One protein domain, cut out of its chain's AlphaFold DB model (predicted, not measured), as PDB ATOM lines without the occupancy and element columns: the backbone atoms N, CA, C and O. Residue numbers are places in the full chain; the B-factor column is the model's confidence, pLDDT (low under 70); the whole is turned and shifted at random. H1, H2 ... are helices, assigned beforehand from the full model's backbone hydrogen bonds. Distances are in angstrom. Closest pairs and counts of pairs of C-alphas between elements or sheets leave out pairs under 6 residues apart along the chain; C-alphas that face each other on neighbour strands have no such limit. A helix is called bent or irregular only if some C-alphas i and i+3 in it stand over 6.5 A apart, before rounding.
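Overview. This is residues 219 to 278 of the 477 residues of the protein "Putative phage terminase, large subunit" of Mobiluncus mulieris 28-1 (UniProt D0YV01). Three short helices, H3, H4 and H5, form a loose triangle at one end, while H2 and then H1 string out from it, with H1 at the far end of the longest axis. H4 and H5 run opposite ways and meet only at the corner by their link, and H3 touches H5 with its last residue near the last residue of H5. The printed part has 60 residues with five named helices, H1 to H5 in that order along the chain, and no named strand; the class is all helix, with 36 residues in named helices. The whole is compact, with a radius of gyration of the C-alphas of 11.6 A, and the C-alphas span 33 by 24 by 17 A.

Arrangement. H1, residues 223 to 229, is close to but not clearly touching H2, residues 233 to 237; their closest C-alphas, of Trp 229 and Trp 236, are 5.7 A apart. H2 is close to but not clearly touching H3, residues 240 to 246, the closest C-alphas being those of Trp 236 and Val 242, 7.1 A apart. H3 is close to but not clearly touching H4, residues 256 to 263: the closest C-alphas, of Pro 240 and Ala 256, are 6.7 A apart, and the lines are about perpendicular at 82 degrees. H5, residues 269 to 277, touches H3, the closest C-alphas being those of Ala 246 and Leu 277, 5.1 A apart; they run the same way at a steep tilt of 68 degrees, only just short of about perpendicular. H4 and H5 only just touch, with 3 pairs of C-alphas within 8 A, and touch only at the corner; the closest C-alphas, of Leu 263 and Phe 272, are 6.8 A apart, and the tilt is a shallow 30 degrees, opposite ways. H2 is close to but not clearly touching H5, with the C-alphas of Arg 237 and Glu 273 closest at 7.2 A. H1 is apart from H3, H4 and H5. In H2, H3, H4 and H5 every O i to N i+4 pair is within hydrogen-bond range; in H1 1 of 3 is, beside 3 of 4 O i to N i+3 pairs.

Along the chain. H1 begins at C-alpha 223 (74.447, 104.127, -1.513) and is 10.1 A long; it is neither bent nor irregular, but only just: C-alphas 225 and 228 are 6.3 A apart. H2 is 6.1 A long, H3 9.9 A. H4 begins at C-alpha 256 (67.230, 127.196, -12.918) and is 10.5 A long. H5 is also 10.5 A long and ends at C-alpha 277 (65.337, 114.365, -15.203).

Size, cuts and confidence. The two C-alphas farthest apart are those of Val 223 and Arg 253, at 32.9 A. The printed part has no cut. The links from H1 to H2, H2 to H3 and H4 to H5 are tight, and that from H3 to H4, with 9 residues, is short. The mean pLDDT of the printed part is 92.2, and no printed residue is under 70.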
ATOM      1  N   ASP A 219      66.800 105.171  -7.849       84.00
ATOM      2  CA  ASP A 219      66.606 103.765  -7.489       84.00
ATOM      3  C   ASP A 219      67.689 102.838  -8.079       84.00
ATOM      4  O   ASP A 219      67.933 101.759  -7.547       84.00
ATOM      5  N   GLU A 220      68.396 103.279  -9.123       83.31
ATOM      6  CA  GLU A 220      69.517 102.562  -9.753       83.31
ATOM      7  C   GLU A 220      70.880 102.951  -9.155       83.31
ATOM      8  O   GLU A 220      71.895 102.296  -9.420       83.31
ATOM      9  N   MET A 221      70.938 104.037  -8.380       85.00
ATOM     10  CA  MET A 221      72.157 104.486  -7.713       85.00
ATOM     11  C   MET A 221      72.493 103.611  -6.503       85.00
ATOM     12  O   MET A 221      71.634 103.228  -5.711       85.00
ATOM     13  N   THR A 222      73.781 103.340  -6.324       87.19
ATOM     14  CA  THR A 222      74.343 102.750  -5.109       87.19
ATOM     15  C   THR A 222      74.307 103.755  -3.955       87.19
ATOM     16  O   THR A 222      74.320 104.965  -4.169       87.19
ATOM     17  N   VAL A 223      74.361 103.267  -2.712       81.88
ATOM     18  CA  VAL A 223      74.447 104.127  -1.513       81.88
ATOM     19  C   VAL A 223      75.631 105.102  -1.595       81.88
ATOM     20  O   VAL A 223      75.523 106.255  -1.189       81.88
ATOM     21  N   SER A 224      76.760 104.673  -2.173       87.62
ATOM     22  CA  SER A 224      77.922 105.552  -2.345       87.62
ATOM     23  C   SER A 224      77.658 106.680  -3.339       87.62
ATOM     24  O   SER A 224      78.135 107.787  -3.113       87.62
ATOM     25  N   GLU A 225      76.926 106.427  -4.424       87.56
ATOM     26  CA  GLU A 225      76.546 107.475  -5.380       87.56
ATOM     27  C   GLU A 225      75.555 108.454  -4.732       87.56
ATOM     28  O   GLU A 225      75.746 109.664  -4.817       87.56
ATOM     29  N   ARG A 226      74.567 107.941  -3.985       91.75
ATOM     30  CA  ARG A 226      73.554 108.754  -3.284       91.75
ATOM     31  C   ARG A 226      74.114 109.602  -2.145       91.75
ATOM     32  O   ARG A 226      73.516 110.612  -1.779       91.75
ATOM     33  N   SER A 227      75.272 109.227  -1.598       91.06
ATOM     34  CA  SER A 227      75.921 109.968  -0.510       91.06
ATOM     35  C   SER A 227      76.256 111.422  -0.864       91.06
ATOM     36  O   SER A 227      76.359 112.245   0.040       91.06
ATOM     37  N   HIS A 228      76.354 111.765  -2.158       93.75
ATOM     38  CA  HIS A 228      76.528 113.149  -2.614       93.75
ATOM     39  C   HIS A 228      75.364 114.067  -2.201       93.75
ATOM     40  O   HIS A 228      75.550 115.269  -2.036       93.75
ATOM     41  N   TRP A 229      74.187 113.479  -1.984       96.88
ATOM     42  CA  TRP A 229      72.957 114.150  -1.568       96.88
ATOM     43  C   TRP A 229      72.498 113.698  -0.178       96.88
ATOM     44  O   TRP A 229      71.310 113.737   0.116       96.88
ATOM     45  N   ASP A 230      73.419 113.245   0.681       94.81
ATOM     46  CA  ASP A 230      73.121 112.724   2.026       94.81
ATOM     47  C   ASP A 230      72.083 111.576   2.040       94.81
ATOM     48  O   ASP A 230      71.336 111.433   3.005       94.81
ATOM     49  N   ASP A 231      72.018 110.777   0.966       89.31
ATOM     50  CA  ASP A 231      70.989 109.739   0.760       89.31
ATOM     51  C   ASP A 231      69.540 110.284   0.790       89.31
ATOM     52  O   ASP A 231      68.589 109.577   1.119       89.31
ATOM     53  N   ASP A 232      69.359 111.554   0.401       92.38
ATOM     54  CA  ASP A 232      68.068 112.237   0.288       92.38
ATOM     55  C   ASP A 232      67.673 112.479  -1.184       92.38
ATOM     56  O   ASP A 232      68.245 113.319  -1.890       92.38
ATOM     57  N   ARG A 233      66.633 111.767  -1.642       93.62
ATOM     58  CA  ARG A 233      66.109 111.861  -3.016       93.62
ATOM     59  C   ARG A 233      65.607 113.263  -3.356       93.62
ATOM     60  O   ARG A 233      65.716 113.677  -4.507       93.62
ATOM     61  N   ALA A 234      65.075 114.008  -2.385       93.94
ATOM     62  CA  ALA A 234      64.575 115.356  -2.632       93.94
ATOM     63  C   ALA A 234      65.723 116.333  -2.919       93.94
ATOM     64  O   ALA A 234      65.595 117.180  -3.802       93.94
ATOM     65  N   LYS A 235      66.868 116.180  -2.236       96.31
ATOM     66  CA  LYS A 235      68.078 116.969  -2.520       96.31
ATOM     67  C   LYS A 235      68.637 116.673  -3.905       96.31
ATOM     68  O   LYS A 235      68.967 117.610  -4.619       96.31
ATOM     69  N   TRP A 236      68.685 115.400  -4.297       96.88
ATOM     70  CA  TRP A 236      69.074 115.006  -5.655       96.88
ATOM     71  C   TRP A 236      68.142 115.597  -6.715       96.88
ATOM     72  O   TRP A 236      68.600 116.185  -7.691       96.88
ATOM     73  N   ARG A 237      66.825 115.517  -6.498       95.44
ATOM     74  CA  ARG A 237      65.833 116.073  -7.428       95.44
ATOM     75  C   ARG A 237      65.929 117.592  -7.560       95.44
ATOM     76  O   ARG A 237      65.602 118.124  -8.617       95.44
ATOM     77  N   ALA A 238      66.361 118.277  -6.505       96.38
ATOM     78  CA  ALA A 238      66.521 119.727  -6.461       96.38
ATOM     79  C   ALA A 238      67.897 120.227  -6.938       96.38
ATOM     80  O   ALA A 238      68.132 121.433  -6.905       96.38
ATOM     81  N   ASP A 239      68.811 119.339  -7.334       96.94
ATOM     82  CA  ASP A 239      70.183 119.712  -7.678       96.94
ATOM     83  C   ASP A 239      70.291 120.235  -9.130       96.94
ATOM     84  O   ASP A 239      70.031 119.483 -10.080       96.94
ATOM     85  N   PRO A 240      70.729 121.493  -9.346       96.81
ATOM     86  CA  PRO A 240      70.939 122.045 -10.683       96.81
ATOM     87  C   PRO A 240      71.919 121.257 -11.557       96.81
ATOM     88  O   PRO A 240      71.786 121.274 -12.781       96.81
ATOM     89  N   GLU A 241      72.891 120.549 -10.976       96.19
ATOM     90  CA  GLU A 241      73.821 119.727 -11.757       96.19
ATOM     91  C   GLU A 241      73.136 118.483 -12.333       96.19
ATOM     92  O   GLU A 241      73.404 118.107 -13.477       96.19
ATOM     93  N   VAL A 242      72.176 117.910 -11.601       96.81
ATOM     94  CA  VAL A 242      71.322 116.817 -12.090       96.81
ATOM     95  C   VAL A 242      70.419 117.325 -13.219       96.81
ATOM     96  O   VAL A 242      70.250 116.657 -14.242       96.81
ATOM     97  N   TRP A 243      69.887 118.546 -13.091       96.88
ATOM     98  CA  TRP A 243      69.096 119.175 -14.153       96.88
ATOM     99  C   TRP A 243      69.925 119.404 -15.415       96.88
ATOM    100  O   TRP A 243      69.448 119.124 -16.514       96.88
ATOM    101  N   ARG A 244      71.167 119.874 -15.264       96.38
ATOM    102  CA  ARG A 244      72.105 120.131 -16.363       96.38
ATOM    103  C   ARG A 244      72.524 118.855 -17.091       96.38
ATOM    104  O   ARG A 244      72.677 118.882 -18.310       96.38
ATOM    105  N   GLU A 245      72.707 117.751 -16.369       95.50
ATOM    106  CA  GLU A 245      72.997 116.439 -16.962       95.50
ATOM    107  C   GLU A 245      71.836 115.960 -17.845       95.50
ATOM    108  O   GLU A 245      72.044 115.545 -18.988       95.50
ATOM    109  N   ALA A 246      70.608 116.056 -17.329       96.12
ATOM    110  CA  ALA A 246      69.422 115.601 -18.038       96.12
ATOM    111  C   ALA A 246      68.992 116.551 -19.169       96.12
ATOM    112  O   ALA A 246      68.464 116.086 -20.170       96.12
ATOM    113  N   ASN A 247      69.228 117.862 -19.060       97.06
ATOM    114  CA  ASN A 247      68.696 118.859 -19.993       97.06
ATOM    115  C   ASN A 247      69.820 119.585 -20.741       97.06
ATOM    116  O   ASN A 247      70.407 120.528 -20.206       97.06
ATOM    117  N   PRO A 248      70.088 119.250 -22.014       96.81
ATOM    118  CA  PRO A 248      71.132 119.924 -22.781       96.81
ATOM    119  C   PRO A 248      70.832 121.401 -23.084       96.81
ATOM    120  O   PRO A 248      71.732 122.126 -23.503       96.81
ATOM    121  N   ALA A 249      69.588 121.854 -22.890       95.94
ATOM    122  CA  ALA A 249      69.195 123.255 -23.015       95.94
ATOM    123  C   ALA A 249      69.117 124.000 -21.666       95.94
ATOM    124  O   ALA A 249      68.611 125.128 -21.620       95.94
ATOM    125  N   PHE A 250      69.583 123.393 -20.570       96.56
ATOM    126  CA  PHE A 250      69.662 124.052 -19.267       96.56
ATOM    127  C   PHE A 250      70.579 125.281 -19.333       96.56
ATOM    128  O   PHE A 250      71.662 125.222 -19.910       96.56
ATOM    129  N   GLU A 251      70.107 126.410 -18.802       94.19
ATOM    130  CA  GLU A 251      70.723 127.746 -18.890       94.19
ATOM    131  C   GLU A 251      70.940 128.277 -20.327       94.19
ATOM    132  O   GLU A 251      71.586 129.304 -20.532       94.19
ATOM    133  N   ILE A 252      70.348 127.624 -21.336       93.75
ATOM    134  CA  ILE A 252      70.259 128.117 -22.724       93.75
ATOM    135  C   ILE A 252      68.815 128.521 -23.039       93.75
ATOM    136  O   ILE A 252      68.553 129.619 -23.525       93.75
ATOM    137  N   ARG A 253      67.866 127.622 -22.750       92.88
ATOM    138  CA  ARG A 253      66.418 127.814 -22.950       92.88
ATOM    139  C   ARG A 253      65.612 127.639 -21.669       92.88
ATOM    140  O   ARG A 253      64.530 128.208 -21.557       92.88
ATOM    141  N   ILE A 254      66.121 126.842 -20.731       93.88
ATOM    142  CA  ILE A 254      65.449 126.481 -19.480       93.88
ATOM    143  C   ILE A 254      66.272 127.060 -18.331       93.88
ATOM    144  O   ILE A 254      67.427 126.679 -18.176       93.88
ATOM    145  N   SER A 255      65.711 127.976 -17.541       95.69
ATOM    146  CA  SER A 255      66.425 128.567 -16.401       95.69
ATOM    147  C   SER A 255      66.271 127.739 -15.126       95.69
ATOM    148  O   SER A 255      65.217 127.138 -14.890       95.69
ATOM    149  N   ALA A 256      67.282 127.781 -14.258       95.19
ATOM    150  CA  ALA A 256      67.230 127.196 -12.918       95.19
ATOM    151  C   ALA A 256      66.019 127.701 -12.115       95.19
ATOM    152  O   ALA A 256      65.308 126.916 -11.491       95.19
ATOM    153  N   ASP A 257      65.721 129.001 -12.201       95.81
ATOM    154  CA  ASP A 257      64.565 129.617 -11.537       95.81
ATOM    155  C   ASP A 257      63.224 129.006 -11.967       95.81
ATOM    156  O   ASP A 257      62.291 128.927 -11.166       95.81
ATOM    157  N   TYR A 258      63.089 128.624 -13.241       93.50
ATOM    158  CA  TYR A 258      61.871 127.997 -13.747       93.50
ATOM    159  C   TYR A 258      61.755 126.552 -13.251       93.50
ATOM    160  O   TYR A 258      60.715 126.184 -12.708       93.50
ATOM    161  N   MET A 259      62.848 125.785 -13.320       93.81
ATOM    162  CA  MET A 259      62.916 124.413 -12.797       93.81
ATOM    163  C   MET A 259      62.584 124.355 -11.302       93.81
ATOM    164  O   MET A 259      61.788 123.525 -10.867       93.81
ATOM    165  N   GLN A 260      63.109 125.300 -10.516       94.81
ATOM    166  CA  GLN A 260      62.820 125.398  -9.088       94.81
ATOM    167  C   GLN A 260      61.333 125.671  -8.809       94.81
ATOM    168  O   GLN A 260      60.784 125.163  -7.831       94.81
ATOM    169  N   LYS A 261      60.669 126.477  -9.650       94.00
ATOM    170  CA  LYS A 261      59.229 126.753  -9.523       94.00
ATOM    171  C   LYS A 261      58.381 125.541  -9.876       94.00
ATOM    172  O   LYS A 261      57.382 125.313  -9.203       94.00
ATOM    173  N   GLU A 262      58.758 124.781 -10.903       92.44
ATOM    174  CA  GLU A 262      58.056 123.541 -11.251       92.44
ATOM    175  C   GLU A 262      58.219 122.481 -10.163       92.44
ATOM    176  O   GLU A 262      57.228 121.864  -9.780       92.44
ATOM    177  N   LEU A 263      59.411 122.362  -9.573       92.31
ATOM    178  CA  LEU A 263      59.648 121.481  -8.430       92.31
ATOM    179  C   LEU A 263      58.808 121.867  -7.199       92.31
ATOM    180  O   LEU A 263      58.369 121.002  -6.453       92.31
ATOM    181  N   ALA A 264      58.582 123.164  -6.980       90.81
ATOM    182  CA  ALA A 264      57.761 123.674  -5.878       90.81
ATOM    183  C   ALA A 264      56.250 123.729  -6.195       90.81
ATOM    184  O   ALA A 264      55.477 124.249  -5.389       90.81
ATOM    185  N   SER A 265      55.835 123.269  -7.379       87.62
ATOM    186  CA  SER A 265      54.433 123.264  -7.805       87.62
ATOM    187  C   SER A 265      53.688 122.014  -7.316       87.62
ATOM    188  O   SER A 265      54.250 121.160  -6.643       87.62
ATOM    189  N   GLU A 266      52.414 121.880  -7.688       78.31
ATOM    190  CA  GLU A 266      51.598 120.682  -7.417       78.31
ATOM    191  C   GLU A 266      51.984 119.466  -8.293       78.31
ATOM    192  O   GLU A 266      51.304 118.439  -8.270       78.31
ATOM    193  N   MET A 267      53.031 119.575  -9.121       80.81
ATOM    194  CA  MET A 267      53.556 118.448  -9.893       80.81
ATOM    195  C   MET A 267      54.076 117.360  -8.948       80.81
ATOM    196  O   MET A 267      54.766 117.647  -7.973       80.81
ATOM    197  N   SER A 268      53.763 116.097  -9.243       87.62
ATOM    198  CA  SER A 268      54.296 114.990  -8.452       87.62
ATOM    199  C   SER A 268      55.806 114.843  -8.658       87.62
ATOM    200  O   SER A 268      56.331 115.111  -9.738       87.62
ATOM    201  N   ASP A 269      56.498 114.335  -7.642       87.44
ATOM    202  CA  ASP A 269      57.926 114.016  -7.713       87.44
ATOM    203  C   ASP A 269      58.281 113.116  -8.910       87.44
ATOM    204  O   ASP A 269      59.292 113.328  -9.577       87.44
ATOM    205  N   ILE A 270      57.435 112.125  -9.198       82.75
ATOM    206  CA  ILE A 270      57.626 111.171 -10.298       82.75
ATOM    207  C   ILE A 270      57.429 111.863 -11.647       82.75
ATOM    208  O   ILE A 270      58.209 111.642 -12.576       82.75
ATOM    209  N   ASP A 271      56.407 112.714 -11.766       84.31
ATOM    210  CA  ASP A 271      56.207 113.501 -12.981       84.31
ATOM    211  C   ASP A 271      57.377 114.457 -13.201       84.31
ATOM    212  O   ASP A 271      57.854 114.554 -14.327       84.31
ATOM    213  N   PHE A 272      57.904 115.088 -12.148       91.56
ATOM    214  CA  PHE A 272      59.081 115.945 -12.268       91.56
ATOM    215  C   PHE A 272      60.302 115.151 -12.749       91.56
ATOM    216  O   PHE A 272      60.966 115.533 -13.711       91.56
ATOM    217  N   GLU A 273      60.581 114.001 -12.135       93.12
ATOM    218  CA  GLU A 273      61.682 113.124 -12.539       93.12
ATOM    219  C   GLU A 273      61.565 112.662 -14.001       93.12
ATOM    220  O   GLU A 273      62.555 112.661 -14.739       93.12
ATOM    221  N   ARG A 274      60.355 112.328 -14.464       90.06
ATOM    222  CA  ARG A 274      60.114 111.957 -15.864       90.06
ATOM    223  C   ARG A 274      60.282 113.145 -16.805       90.06
ATOM    224  O   ARG A 274      60.990 113.050 -17.809       90.06
ATOM    225  N   GLU A 275      59.591 114.242 -16.514       91.19
ATOM    226  CA  GLU A 275      59.472 115.396 -17.404       91.19
ATOM    227  C   GLU A 275      60.743 116.242 -17.450       91.19
ATOM    228  O   GLU A 275      60.968 116.885 -18.474       91.19
ATOM    229  N   HIS A 276      61.577 116.201 -16.405       94.38
ATOM    230  CA  HIS A 276      62.768 117.041 -16.268       94.38
ATOM    231  C   HIS A 276      64.074 116.277 -16.081       94.38
ATOM    232  O   HIS A 276      65.105 116.774 -16.518       94.38
ATOM    233  N   LEU A 277      64.083 115.091 -15.472       95.81
ATOM    234  CA  LEU A 277      65.337 114.365 -15.203       95.81
ATOM    235  C   LEU A 277      65.573 113.198 -16.168       95.81
ATOM    236  O   LEU A 277      66.649 112.604 -16.215       95.81
ATOM    237  N   GLY A 278      64.580 112.881 -16.994       94.19
ATOM    238  CA  GLY A 278      64.684 111.792 -17.948       94.19
ATOM    239  C   GLY A 278      64.545 110.410 -17.347       94.19
ATOM    240  O   GLY A 278      64.943 109.435 -17.983       94.19
TER     241      GLY A 278